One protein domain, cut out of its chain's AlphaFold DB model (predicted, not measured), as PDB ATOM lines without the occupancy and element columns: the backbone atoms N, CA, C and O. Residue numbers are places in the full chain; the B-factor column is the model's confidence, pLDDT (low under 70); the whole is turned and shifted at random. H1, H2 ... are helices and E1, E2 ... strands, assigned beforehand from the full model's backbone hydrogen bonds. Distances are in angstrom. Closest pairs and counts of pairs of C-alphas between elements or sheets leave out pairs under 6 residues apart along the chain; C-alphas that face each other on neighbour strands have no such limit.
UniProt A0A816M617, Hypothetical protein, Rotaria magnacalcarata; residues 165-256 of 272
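This is residues 165 to 256 of the 272 residues of the protein "Hypothetical protein" of Rotaria magnacalcarata (UniProt A0A816M617). A pair of very short parallel strands, E1 and E2, lies near the middle of a loose cluster of small helices, and the last helix, H5, reaches away from it as an arm; residues 247 to 256, of which 247 to 253 belong to H5, stick out. H1 and H2 make the loop of helices that joins E1 to E2, while H3 and H4 follow after E2. The printed part has 92 residues, with five named helices and two named strands in the order E1, H1, H2, E2, H3, H4, H5; the sheet has the order E1, E2, and the class is mostly helix. The whole is only just loose, close to compact, with a radius of gyration of the C-alphas of 15.0 A, and it spans 43 by 32 by 29 A.

E1 is residues 175 to 177, 6.5 A long, and begins at C-alpha 175 at (31.314, -8.339, -15.377). H1, residues 181 to 191, is 15.3 A long. H2, residues 200 to 207, is 10.6 A long. E2, residues 209 to 211, is 6.8 A long and begins at C-alpha 209 at (33.102, -11.970, -17.543). H3 is residues 214 to 217, 5.3 A long, and H4 is residues 223 to 228, 8.7 A long. H5, residues 242 to 253, is 16.2 A long and ends at C-alpha 253 at (30.827, 15.617, -25.192).

E1 and E2 are parallel neighbours at 23 degrees, with N 176 and O 209 2.8 A apart and N 211 and O 176 3.1 A apart, both within hydrogen-bond range. E1, H1, H2 and E2 form a strand-helix-strand unit, two parallel neighbour strands with helices between them, and its crossover is right-handed. The closest C-alphas of H1 and E2, those of Cys 181 and Phe 210, are 6.8 A apart. H1 and H2 are close but not clearly touching, at a steep tilt of 58 degrees, opposite ways; their closest C-alphas, Ile 188 and Ser 202, are 7.2 A apart. H1 and H4 are close but not clearly touching, about perpendicular at 83 degrees, with the C-alphas of Tyr 182 and Cys 225 closest at 6.4 A. H5 touches H3 with residues 242 to 243 alone, the C-alphas of Tyr 215 and Gln 243 being closest at 5.4 A. E2 and H4 are only just apart, at 8.0 A. In H1, H2, H4 and H5 every O i to N i+4 pair is within hydrogen-bond range; H3 is too short for such a pair.

The two C-alphas farthest apart, those of Lys 194 and Phe 255, are 46.4 A apart. Without residues 247 to 256, which stand free, the body spans 37 by 29 by 20 A. The printed part has no cut, and the link from H4 to H5, 13 residues, is long. The mean pLDDT of the printed part is 82.2; residues 165 to 171 and 195 to 196 are under 70.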
ATOM      1  N   GLY A 165      41.448 -17.950  -5.117       49.97
ATOM      2  CA  GLY A 165      40.011 -18.049  -5.364       49.97
ATOM      3  C   GLY A 165      39.118 -17.230  -4.421       49.97
ATOM      4  O   GLY A 165      37.982 -16.949  -4.786       49.97
ATOM      5  N   GLU A 166      39.592 -16.823  -3.243       50.50
ATOM      6  CA  GLU A 166      38.818 -16.044  -2.266       50.50
ATOM      7  C   GLU A 166      38.918 -14.532  -2.519       50.50
ATOM      8  O   GLU A 166      37.915 -13.828  -2.390       50.50
ATOM      9  N   MET A 167      40.066 -14.034  -2.999       48.16
ATOM     10  CA  MET A 167      40.233 -12.622  -3.385       48.16
ATOM     11  C   MET A 167      39.353 -12.210  -4.571       48.16
ATOM     12  O   MET A 167      38.881 -11.075  -4.627       48.16
ATOM     13  N   ALA A 168      39.100 -13.129  -5.508       51.09
ATOM     14  CA  ALA A 168      38.262 -12.871  -6.677       51.09
ATOM     15  C   ALA A 168      36.781 -12.621  -6.325       51.09
ATOM     16  O   ALA A 168      36.041 -12.076  -7.143       51.09
ATOM     17  N   ASN A 169      36.335 -12.997  -5.120       53.47
ATOM     18  CA  ASN A 169      34.910 -13.083  -4.811       53.47
ATOM     19  C   ASN A 169      34.286 -11.834  -4.171       53.47
ATOM     20  O   ASN A 169      33.058 -11.730  -4.210       53.47
ATOM     21  N   SER A 170      35.052 -10.896  -3.595       63.84
ATOM     22  CA  SER A 170      34.445  -9.832  -2.766       63.84
ATOM     23  C   SER A 170      34.461  -8.415  -3.349       63.84
ATOM     24  O   SER A 170      33.564  -7.642  -3.023       63.84
ATOM     25  N   TRP A 171      35.413  -8.055  -4.214       69.56
ATOM     26  CA  TRP A 171      35.599  -6.652  -4.633       69.56
ATOM     27  C   TRP A 171      35.849  -6.450  -6.127       69.56
ATOM     28  O   TRP A 171      35.656  -5.346  -6.633       69.56
ATOM     29  N   LEU A 172      36.238  -7.501  -6.849       74.25
ATOM     30  CA  LEU A 172      36.511  -7.388  -8.273       74.25
ATOM     31  C   LEU A 172      35.207  -7.389  -9.087       74.25
ATOM     32  O   LEU A 172      34.282  -8.152  -8.779       74.25
ATOM     33  N   PRO A 173      35.108  -6.551 -10.137       81.00
ATOM     34  CA  PRO A 173      33.964  -6.566 -11.033       81.00
ATOM     35  C   PRO A 173      33.763  -7.958 -11.634       81.00
ATOM     36  O   PRO A 173      34.627  -8.480 -12.330       81.00
ATOM     37  N   LYS A 174      32.592  -8.556 -11.397       83.88
ATOM     38  CA  LYS A 174      32.238  -9.860 -11.986       83.88
ATOM     39  C   LYS A 174      32.010  -9.767 -13.492       83.88
ATOM     40  O   LYS A 174      32.164 -10.752 -14.211       83.88
ATOM     41  N   THR A 175      31.596  -8.595 -13.967       85.88
ATOM     42  CA  THR A 175      31.314  -8.339 -15.377       85.88
ATOM     43  C   THR A 175      31.863  -6.980 -15.767       85.88
ATOM     44  O   THR A 175      31.594  -5.986 -15.095       85.88
ATOM     45  N   ILE A 176      32.620  -6.955 -16.855       87.56
ATOM     46  CA  ILE A 176      33.193  -5.756 -17.451       87.56
ATOM     47  C   ILE A 176      32.513  -5.561 -18.805       87.56
ATOM     48  O   ILE A 176      32.544  -6.456 -19.653       87.56
ATOM     49  N   LEU A 177      31.881  -4.401 -18.985       87.19
ATOM     50  CA  LEU A 177      31.283  -3.990 -20.253       87.19
ATOM     51  C   LEU A 177      32.167  -2.935 -20.907       87.19
ATOM     52  O   LEU A 177      32.497  -1.936 -20.269       87.19
ATOM     53  N   TYR A 178      32.536  -3.153 -22.167       84.56
ATOM     54  CA  TYR A 178      33.374  -2.225 -22.925       84.56
ATOM     55  C   TYR A 178      33.213  -2.457 -24.437       84.56
ATOM     56  O   TYR A 178      33.088  -3.607 -24.862       84.56
ATOM     57  N   ASP A 179      33.223  -1.380 -25.232       82.62
ATOM     58  CA  ASP A 179      33.004  -1.386 -26.694       82.62
ATOM     59  C   ASP A 179      33.979  -2.339 -27.419       82.62
ATOM     60  O   ASP A 179      33.577  -3.291 -28.088       82.62
ATOM     61  N   ASP A 180      35.274  -2.192 -27.137       83.44
ATOM     62  CA  ASP A 180      36.352  -2.941 -27.791       83.44
ATOM     63  C   ASP A 180      36.949  -4.047 -26.906       83.44
ATOM     64  O   ASP A 180      38.145  -4.357 -26.973       83.44
ATOM     65  N   CYS A 181      36.137  -4.678 -26.045       86.81
ATOM     66  CA  CYS A 181      36.664  -5.692 -25.118       86.81
ATOM     67  C   CYS A 181      37.258  -6.904 -25.848       86.81
ATOM     68  O   CYS A 181      38.150  -7.560 -25.312       86.81
ATOM     69  N   TYR A 182      36.838  -7.153 -27.093       85.25
ATOM     70  CA  TYR A 182      37.447  -8.147 -27.972       85.25
ATOM     71  C   TYR A 182      38.959  -7.986 -28.087       85.25
ATOM     72  O   TYR A 182      39.685  -8.957 -27.878       85.25
ATOM     73  N   HIS A 183      39.441  -6.779 -28.395       85.38
ATOM     74  CA  HIS A 183      40.864  -6.535 -28.616       85.38
ATOM     75  C   HIS A 183      41.671  -6.829 -27.359       85.38
ATOM     76  O   HIS A 183      42.722  -7.457 -27.441       85.38
ATOM     77  N   VAL A 184      41.139  -6.446 -26.199       83.19
ATOM     78  CA  VAL A 184      41.756  -6.713 -24.900       83.19
ATOM     79  C   VAL A 184      41.802  -8.216 -24.638       83.19
ATOM     80  O   VAL A 184      42.882  -8.762 -24.434       83.19
ATOM     81  N   VAL A 185      40.662  -8.910 -24.707       82.69
ATOM     82  CA  VAL A 185      40.588 -10.351 -24.417       82.69
ATOM     83  C   VAL A 185      41.460 -11.155 -25.377       82.69
ATOM     84  O   VAL A 185      42.217 -12.022 -24.941       82.69
ATOM     85  N   LYS A 186      41.410 -10.836 -26.670       82.56
ATOM     86  CA  LYS A 186      42.250 -11.464 -27.685       82.56
ATOM     87  C   LYS A 186      43.727 -11.190 -27.437       82.56
ATOM     88  O   LYS A 186      44.505 -12.135 -27.431       82.56
ATOM     89  N   HIS A 187      44.106  -9.941 -27.165       82.12
ATOM     90  CA  HIS A 187      45.487  -9.596 -26.836       82.12
ATOM     91  C   HIS A 187      45.981 -10.407 -25.640       82.12
ATOM     92  O   HIS A 187      47.049 -10.996 -25.712       82.12
ATOM     93  N   ILE A 188      45.188 -10.528 -24.575       77.12
ATOM     94  CA  ILE A 188      45.565 -11.316 -23.397       77.12
ATOM     95  C   ILE A 188      45.770 -12.798 -23.755       77.12
ATOM     96  O   ILE A 188      46.747 -13.405 -23.313       77.12
ATOM     97  N   ILE A 189      44.860 -13.385 -24.538       77.75
ATOM     98  CA  ILE A 189      44.942 -14.791 -24.965       77.75
ATOM     99  C   ILE A 189      46.171 -15.020 -25.857       77.75
ATOM    100  O   ILE A 189      46.902 -15.990 -25.654       77.75
ATOM    101  N   ASP A 190      46.410 -14.116 -26.807       80.94
ATOM    102  CA  ASP A 190      47.447 -14.248 -27.830       80.94
ATOM    103  C   ASP A 190      48.853 -13.923 -27.288       80.94
ATOM    104  O   ASP A 190      49.813 -14.601 -27.652       80.94
ATOM    105  N   TYR A 191      48.996 -12.926 -26.402       76.38
ATOM    106  CA  TYR A 191      50.294 -12.525 -25.831       76.38
ATOM    107  C   TYR A 191      50.744 -13.389 -24.657       76.38
ATOM    108  O   TYR A 191      51.948 -13.551 -24.444       76.38
ATOM    109  N   PHE A 192      49.813 -13.970 -23.895       73.94
ATOM    110  CA  PHE A 192      50.154 -14.757 -22.707       73.94
ATOM    111  C   PHE A 192      49.756 -16.238 -22.804       73.94
ATOM    112  O   PHE A 192      49.326 -16.798 -21.801       73.94
ATOM    113  N   PRO A 193      49.958 -16.960 -23.922       70.56
ATOM    114  CA  PRO A 193      49.408 -18.309 -24.087       70.56
ATOM    115  C   PRO A 193      49.987 -19.324 -23.090       70.56
ATOM    116  O   PRO A 193      49.311 -20.275 -22.707       70.56
ATOM    117  N   LYS A 194      51.237 -19.126 -22.646       76.25
ATOM    118  CA  LYS A 194      51.926 -20.005 -21.680       76.25
ATOM    119  C   LYS A 194      51.800 -19.538 -20.228       76.25
ATOM    120  O   LYS A 194      51.909 -20.354 -19.320       76.25
ATOM    121  N   ASN A 195      51.554 -18.241 -20.031       67.31
ATOM    122  CA  ASN A 195      51.572 -17.589 -18.721       67.31
ATOM    123  C   ASN A 195      50.202 -17.022 -18.329       67.31
ATOM    124  O   ASN A 195      50.087 -16.283 -17.352       67.31
ATOM    125  N   PHE A 196      49.153 -17.361 -19.078       69.56
ATOM    126  CA  PHE A 196      47.786 -17.005 -18.743       69.56
ATOM    127  C   PHE A 196      47.468 -17.580 -17.357       69.56
ATOM    128  O   PHE A 196      47.541 -18.795 -17.163       69.56
ATOM    129  N   ARG A 197      47.126 -16.699 -16.404       71.19
ATOM    130  CA  ARG A 197      46.921 -16.942 -14.957       71.19
ATOM    131  C   ARG A 197      48.171 -16.984 -14.072       71.19
ATOM    132  O   ARG A 197      48.051 -17.290 -12.893       71.19
ATOM    133  N   GLN A 198      49.359 -16.686 -14.593       77.19
ATOM    134  CA  GLN A 198      50.552 -16.540 -13.744       77.19
ATOM    135  C   GLN A 198      50.688 -15.127 -13.175       77.19
ATOM    136  O   GLN A 198      51.323 -14.934 -12.144       77.19
ATOM    137  N   THR A 199      50.091 -14.135 -13.840       74.31
ATOM    138  CA  THR A 199      50.082 -12.749 -13.361       74.31
ATOM    139  C   THR A 199      48.758 -12.424 -12.671       74.31
ATOM    140  O   THR A 199      47.716 -12.966 -13.063       74.31
ATOM    141  N   PRO A 200      48.748 -11.502 -11.692       77.44
ATOM    142  CA  PRO A 200      47.506 -11.050 -11.072       77.44
ATOM    143  C   PRO A 200      46.510 -10.487 -12.097       77.44
ATOM    144  O   PRO A 200      45.331 -10.829 -12.058       77.44
ATOM    145  N   ALA A 201      46.993  -9.729 -13.089       74.62
ATOM    146  CA  ALA A 201      46.167  -9.208 -14.177       74.62
ATOM    147  C   ALA A 201      45.503 -10.329 -14.996       74.62
ATOM    148  O   ALA A 201      44.287 -10.341 -15.157       74.62
ATOM    149  N   SER A 202      46.266 -11.316 -15.477       75.38
ATOM    150  CA  SER A 202      45.687 -12.425 -16.256       75.38
ATOM    151  C   SER A 202      44.739 -13.300 -15.428       75.38
ATOM    152  O   SER A 202      43.770 -13.835 -15.964       75.38
ATOM    153  N   THR A 203      44.969 -13.397 -14.117       79.75
ATOM    154  CA  THR A 203      44.061 -14.058 -13.171       79.75
ATOM    155  C   THR A 203      42.753 -13.281 -13.033       79.75
ATOM    156  O   THR A 203      41.681 -13.859 -13.193       79.75
ATOM    157  N   PHE A 204      42.819 -11.963 -12.833       81.75
ATOM    158  CA  PHE A 204      41.646 -11.087 -12.811       81.75
ATOM    159  C   PHE A 204      40.807 -11.213 -14.089       81.75
ATOM    160  O   PHE A 204      39.598 -11.435 -14.029       81.75
ATOM    161  N   LEU A 205      41.463 -11.147 -15.245       79.44
ATOM    162  CA  LEU A 205      40.828 -11.267 -16.557       79.44
ATOM    163  C   LEU A 205      40.184 -12.646 -16.752       79.44
ATOM    164  O   LEU A 205      39.129 -12.756 -17.366       79.44
ATOM    165  N   TYR A 206      40.784 -13.699 -16.196       78.62
ATOM    166  CA  TYR A 206      40.217 -15.043 -16.229       78.62
ATOM    167  C   TYR A 206      38.966 -15.198 -15.348       78.62
ATOM    168  O   TYR A 206      38.068 -15.965 -15.693       78.62
ATOM    169  N   HIS A 207      38.904 -14.494 -14.219       80.50
ATOM    170  CA  HIS A 207      37.758 -14.538 -13.306       80.50
ATOM    171  C   HIS A 207      36.643 -13.546 -13.667       80.50
ATOM    172  O   HIS A 207      35.535 -13.661 -13.143       80.50
ATOM    173  N   SER A 208      36.913 -12.610 -14.575       85.38
ATOM    174  CA  SER A 208      35.950 -11.612 -15.035       85.38
ATOM    175  C   SER A 208      35.190 -12.098 -16.268       85.38
ATOM    176  O   SER A 208      35.765 -12.666 -17.196       85.38
ATOM    177  N   SER A 209      33.884 -11.838 -16.313       86.88
ATOM    178  CA  SER A 209      33.102 -11.970 -17.543       86.88
ATOM    179  C   SER A 209      33.221 -10.687 -18.367       86.88
ATOM    180  O   SER A 209      33.076  -9.590 -17.832       86.88
ATOM    181  N   PHE A 210      33.455 -10.824 -19.669       88.88
ATOM    182  CA  PHE A 210      33.448  -9.705 -20.607       88.88
ATOM    183  C   PHE A 210      32.187  -9.746 -21.453       88.88
ATOM    184  O   PHE A 210      31.741 -10.817 -21.863       88.88
ATOM    185  N   ALA A 211      31.640  -8.572 -21.732       90.06
ATOM    186  CA  ALA A 211      30.590  -8.405 -22.716       90.06
ATOM    187  C   ALA A 211      30.828  -7.122 -23.504       90.06
ATOM    188  O   ALA A 211      31.226  -6.100 -22.938       90.06
ATOM    189  N   ILE A 212      30.555  -7.181 -24.805       90.38
ATOM    190  CA  ILE A 212      30.450  -5.968 -25.611       90.38
ATOM    191  C   ILE A 212      29.118  -5.322 -25.259       90.38
ATOM    192  O   ILE A 212      28.138  -6.009 -24.961       90.38
ATOM    193  N   ASP A 213      29.074  -4.000 -25.252       87.88
ATOM    194  CA  ASP A 213      27.822  -3.303 -25.032       87.88
ATOM    195  C   ASP A 213      26.828  -3.568 -26.193       87.88
ATOM    196  O   ASP A 213      27.200  -3.913 -27.317       87.88
ATOM    197  N   ALA A 214      25.525  -3.439 -25.946       88.56
ATOM    198  CA  ALA A 214      24.537  -3.780 -26.974       88.56
ATOM    199  C   ALA A 214      24.582  -2.828 -28.183       88.56
ATOM    200  O   ALA A 214      24.286  -3.235 -29.309       88.56
ATOM    201  N   TYR A 215      24.948  -1.564 -27.954       87.69
ATOM    202  CA  TYR A 215      24.945  -0.526 -28.979       87.69
ATOM    203  C   TYR A 215      26.062  -0.704 -30.013       87.69
ATOM    204  O   TYR A 215      25.819  -0.518 -31.213       87.69
ATOM    205  N   HIS A 216      27.264  -1.081 -29.580       90.44
ATOM    206  CA  HIS A 216      28.415  -1.247 -30.454       90.44
ATOM    207  C   HIS A 216      28.580  -2.677 -30.960       90.44
ATOM    208  O   HIS A 216      29.160  -2.866 -32.027       90.44
ATOM    209  N   TYR A 217      27.986  -3.682 -30.304       91.94
ATOM    210  CA  TYR A 217      28.043  -5.080 -30.753       91.94
ATOM    211  C   TYR A 217      27.648  -5.284 -32.228       91.94
ATOM    212  O   TYR A 217      28.208  -6.141 -32.904       91.94
ATOM    213  N   ARG A 218      26.754  -4.452 -32.779       90.88
ATOM    214  CA  ARG A 218      26.391  -4.471 -34.214       90.88
ATOM    215  C   ARG A 218      27.571  -4.255 -35.175       90.88
ATOM    216  O   ARG A 218      27.482  -4.663 -36.327       90.88
ATOM    217  N   ASN A 219      28.645  -3.615 -34.716       90.94
ATOM    218  CA  ASN A 219      29.858  -3.367 -35.495       90.94
ATOM    219  C   ASN A 219      30.852  -4.540 -35.409       90.94
ATOM    220  O   ASN A 219      31.803  -4.598 -36.186       90.94
ATOM    221  N   HIS A 220      30.630  -5.494 -34.498       89.94
ATOM    222  CA  HIS A 220      31.498  -6.653 -34.311       89.94
ATOM    223  C   HIS A 220      31.082  -7.795 -35.245       89.94
ATOM    224  O   HIS A 220      30.108  -8.517 -35.023       89.94
ATOM    225  N   THR A 221      31.846  -7.965 -36.322       91.75
ATOM    226  CA  THR A 221      31.605  -8.985 -37.360       91.75
ATOM    227  C   THR A 221      32.412 -10.269 -37.158       91.75
ATOM    228  O   THR A 221      32.138 -11.280 -37.807       91.75
ATOM    229  N   ASP A 222      33.396 -10.256 -36.257       90.88
ATOM    230  CA  ASP A 222      34.233 -11.416 -35.963       90.88
ATOM    231  C   ASP A 222      33.396 -12.539 -35.321       90.88
ATOM    232  O   ASP A 222      32.665 -12.328 -34.349       90.88
ATOM    233  N   LYS A 223      33.511 -13.760 -35.858       91.19
ATOM    234  CA  LYS A 223      32.760 -14.930 -35.369       91.19
ATOM    235  C   LYS A 223      33.056 -15.239 -33.902       91.19
ATOM    236  O   LYS A 223      32.171 -15.692 -33.187       91.19
ATOM    237  N   TRP A 224      34.287 -15.005 -33.458       87.38
ATOM    238  CA  TRP A 224      34.682 -15.176 -32.069       87.38
ATOM    239  C   TRP A 224      33.974 -14.150 -31.176       87.38
ATOM    240  O   TRP A 224      33.392 -14.546 -30.167       87.38
ATOM    241  N   CYS A 225      33.925 -12.868 -31.568       89.25
ATOM    242  CA  CYS A 225      33.135 -11.859 -30.842       89.25
ATOM    243  C   CYS A 225      31.681 -12.297 -30.721       89.25
ATOM    244  O   CYS A 225      31.107 -12.266 -29.633       89.25
ATOM    245  N   GLN A 226      31.105 -12.743 -31.835       90.31
ATOM    246  CA  GLN A 226      29.703 -13.133 -31.877       90.31
ATOM    247  C   GLN A 226      29.396 -14.354 -31.009       90.31
ATOM    248  O   GLN A 226      28.305 -14.468 -30.464       90.31
ATOM    249  N   GLN A 227      30.359 -15.262 -30.869       88.94
ATOM    250  CA  GLN A 227      30.199 -16.478 -30.085       88.94
ATOM    251  C   GLN A 227      30.412 -16.263 -28.579       88.94
ATOM    252  O   GLN A 227      29.810 -16.979 -27.781       88.94
ATOM    253  N   TYR A 228      31.294 -15.341 -28.179       86.38
ATOM    254  CA  TYR A 228      31.749 -15.247 -26.783       86.38
ATOM    255  C   TYR A 228      31.415 -13.934 -26.085       86.38
ATOM    256  O   TYR A 228      31.409 -13.900 -24.857       86.38
ATOM    257  N   LEU A 229      31.142 -12.871 -26.836       90.00
ATOM    258  CA  LEU A 229      30.918 -11.530 -26.299       90.00
ATOM    259  C   LEU A 229      29.525 -10.982 -26.626       90.00
ATOM    260  O   LEU A 229      29.282  -9.790 -26.452       90.00
ATOM    261  N   ASN A 230      28.613 -11.842 -27.085       90.56
ATOM    262  CA  ASN A 230      27.251 -11.461 -27.426       90.56
ATOM    263  C   ASN A 230      26.501 -10.925 -26.191       90.56
ATOM    264  O   ASN A 230      26.188 -11.707 -25.285       90.56
ATOM    265  N   PRO A 231      26.138  -9.628 -26.151       90.69
ATOM    266  CA  PRO A 231      25.430  -9.046 -25.011       90.69
ATOM    267  C   PRO A 231      24.086  -9.722 -24.757       90.69
ATOM    268  O   PRO A 231      23.620  -9.769 -23.622       90.69
ATOM    269  N   ASN A 232      23.466 -10.293 -25.796       90.31
ATOM    270  CA  ASN A 232      22.181 -10.966 -25.664       90.31
ATOM    271  C   ASN A 232      22.278 -12.309 -24.933       90.31
ATOM    272  O   ASN A 232      21.259 -12.833 -24.486       90.31
ATOM    273  N   GLU A 233      23.465 -12.888 -24.799       89.69
ATOM    274  CA  GLU A 233      23.653 -14.125 -24.038       89.69
ATOM    275  C   GLU A 233      23.902 -13.855 -22.549       89.69
ATOM    276  O   GLU A 233      23.761 -14.759 -21.728       89.69
ATOM    277  N   ASN A 234      24.205 -12.606 -22.178       87.62
ATOM    278  CA  ASN A 234      24.438 -12.200 -20.798       87.62
ATOM    279  C   ASN A 234      23.196 -11.496 -20.215       87.62
ATOM    280  O   ASN A 234      22.876 -10.357 -20.556       87.62
ATOM    281  N   GLU A 235      22.491 -12.174 -19.302       88.25
ATOM    282  CA  GLU A 235      21.251 -11.661 -18.694       88.25
ATOM    283  C   GLU A 235      21.431 -10.362 -17.905       88.25
ATOM    284  O   GLU A 235      20.493  -9.572 -17.807       88.25
ATOM    285  N   VAL A 236      22.615 -10.142 -17.332       86.56
ATOM    286  CA  VAL A 236      22.921  -8.927 -16.573       86.56
ATOM    287  C   VAL A 236      23.056  -7.759 -17.542       86.56
ATOM    288  O   VAL A 236      22.382  -6.748 -17.378       86.56
ATOM    289  N   VAL A 237      23.852  -7.936 -18.598       87.50
ATOM    290  CA  VAL A 237      24.113  -6.922 -19.633       87.50
ATOM    291  C   VAL A 237      22.831  -6.511 -20.349       87.50
ATOM    292  O   VAL A 237      22.591  -5.321 -20.529       87.50
ATOM    293  N   LYS A 238      21.961  -7.474 -20.669       88.88
ATOM    294  CA  LYS A 238      20.642  -7.237 -21.283       88.88
ATOM    295  C   LYS A 238      19.768  -6.223 -20.541       88.88
ATOM    296  O   LYS A 238      18.911  -5.604 -21.163       88.88
ATOM    297  N   ARG A 239      19.937  -6.078 -19.223       88.38
ATOM    298  CA  ARG A 239      19.143  -5.146 -18.404       88.38
ATOM    299  C   ARG A 239      19.654  -3.709 -18.483       88.38
ATOM    300  O   ARG A 239      18.923  -2.795 -18.111       88.38
ATOM    301  N   PHE A 240      20.882  -3.497 -18.950       85.69
ATOM    302  CA  PHE A 240      21.475  -2.171 -19.055       85.69
ATOM    303  C   PHE A 240      21.234  -1.583 -20.440       85.69
ATOM    304  O   PHE A 240      21.632  -2.139 -21.461       85.69
ATOM    305  N   ASN A 241      20.616  -0.405 -20.472       85.38
ATOM    306  CA  ASN A 241      20.461   0.360 -21.700       85.38
ATOM    307  C   ASN A 241      21.742   1.163 -21.980       85.38
ATOM    308  O   ASN A 241      21.824   2.358 -21.687       85.38
ATOM    309  N   THR A 242      22.759   0.494 -22.528       83.81
ATOM    310  CA  THR A 242      24.053   1.133 -22.828       83.81
ATOM    311  C   THR A 242      23.924   2.211 -23.908       83.81
ATOM    312  O   THR A 242      24.652   3.197 -23.882       83.81
ATOM    313  N   GLN A 243      22.915   2.117 -24.779       84.62
ATOM    314  CA  GLN A 243      22.609   3.148 -25.768       84.62
ATOM    315  C   GLN A 243      22.217   4.486 -25.122       84.62
ATOM    316  O   GLN A 243      22.657   5.536 -25.588       84.62
ATOM    317  N   SER A 244      21.411   4.479 -24.056       84.50
ATOM    318  CA  SER A 244      21.057   5.713 -23.339       84.50
ATOM    319  C   SER A 244      22.266   6.355 -22.660       84.50
ATOM    320  O   SER A 244      22.391   7.584 -22.679       84.50
ATOM    321  N   ALA A 245      23.176   5.546 -22.107       84.31
ATOM    322  CA  ALA A 245      24.442   6.046 -21.571       84.31
ATOM    323  C   ALA A 245      25.262   6.726 -22.675       84.31
ATOM    324  O   ALA A 245      25.734   7.846 -22.493       84.31
ATOM    325  N   GLU A 246      25.316   6.126 -23.863       82.56
ATOM    326  CA  GLU A 246      26.144   6.642 -24.948       82.56
ATOM    327  C   GLU A 246      25.569   7.861 -25.665       82.56
ATOM    328  O   GLU A 246      26.305   8.761 -26.082       82.56
ATOM    329  N   GLN A 247      24.245   7.973 -25.710       86.12
ATOM    330  CA  GLN A 247      23.570   9.210 -26.096       86.12
ATOM    331  C   GLN A 247      23.839  10.334 -25.092       86.12
ATOM    332  O   GLN A 247      24.128  11.459 -25.505       86.12
ATOM    333  N   SER A 248      23.797  10.029 -23.791       86.94
ATOM    334  CA  SER A 248      24.086  11.000 -22.729       86.94
ATOM    335  C   SER A 248      25.542  11.462 -22.798       86.94
ATOM    336  O   SER A 248      25.803  12.662 -22.837       86.94
ATOM    337  N   ASN A 249      26.485  10.528 -22.950       85.38
ATOM    338  CA  ASN A 249      27.900  10.826 -23.166       85.38
ATOM    339  C   ASN A 249      28.117  11.662 -24.427       85.38
ATOM    340  O   ASN A 249      28.856  12.643 -24.399       85.38
ATOM    341  N   SER A 250      27.459  11.320 -25.534       87.12
ATOM    342  CA  SER A 250      27.544  12.096 -26.776       87.12
ATOM    343  C   SER A 250      27.009  13.516 -26.602       87.12
ATOM    344  O   SER A 250      27.580  14.455 -27.153       87.12
ATOM    345  N   TRP A 251      25.931  13.692 -25.834       90.00
ATOM    346  CA  TRP A 251      25.391  15.009 -25.511       90.00
ATOM    347  C   TRP A 251      26.364  15.811 -24.641       90.00
ATOM    348  O   TRP A 251      26.702  16.931 -25.012       90.00
ATOM    349  N   ILE A 252      26.901  15.218 -23.568       85.69
ATOM    350  CA  ILE A 252      27.900  15.847 -22.684       85.69
ATOM    351  C   ILE A 252      29.153  16.245 -23.471       85.69
ATOM    352  O   ILE A 252      29.632  17.372 -23.351       85.69
ATOM    353  N   LYS A 253      29.653  15.361 -24.344       87.12
ATOM    354  CA  LYS A 253      30.827  15.617 -25.192       87.12
ATOM    355  C   LYS A 253      30.659  16.857 -26.075       87.12
ATOM    356  O   LYS A 253      31.656  17.521 -26.351       87.12
ATOM    357  N   ARG A 254      29.437  17.244 -26.472       91.75
ATOM    358  CA  ARG A 254      29.204  18.503 -27.217       91.75
ATOM    359  C   ARG A 254      29.570  19.750 -26.418       91.75
ATOM    360  O   ARG A 254      29.906  20.764 -27.021       91.75
ATOM    361  N   PHE A 255      29.523  19.661 -25.093       89.75
ATOM    362  CA  PHE A 255      29.864  20.742 -24.177       89.75
ATOM    363  C   PHE A 255      31.277  20.613 -23.596       89.75
ATOM    364  O   PHE A 255      31.667  21.405 -22.746       89.75
ATOM    365  N   SER A 256      32.069  19.635 -24.052       86.50
ATOM    366  CA  SER A 256      33.431  19.391 -23.555       86.50
ATOM    367  C   SER A 256      34.331  20.626 -23.604       86.50
ATOM    368  O   SER A 256      35.091  20.841 -22.674       86.50
TER     369      SER A 256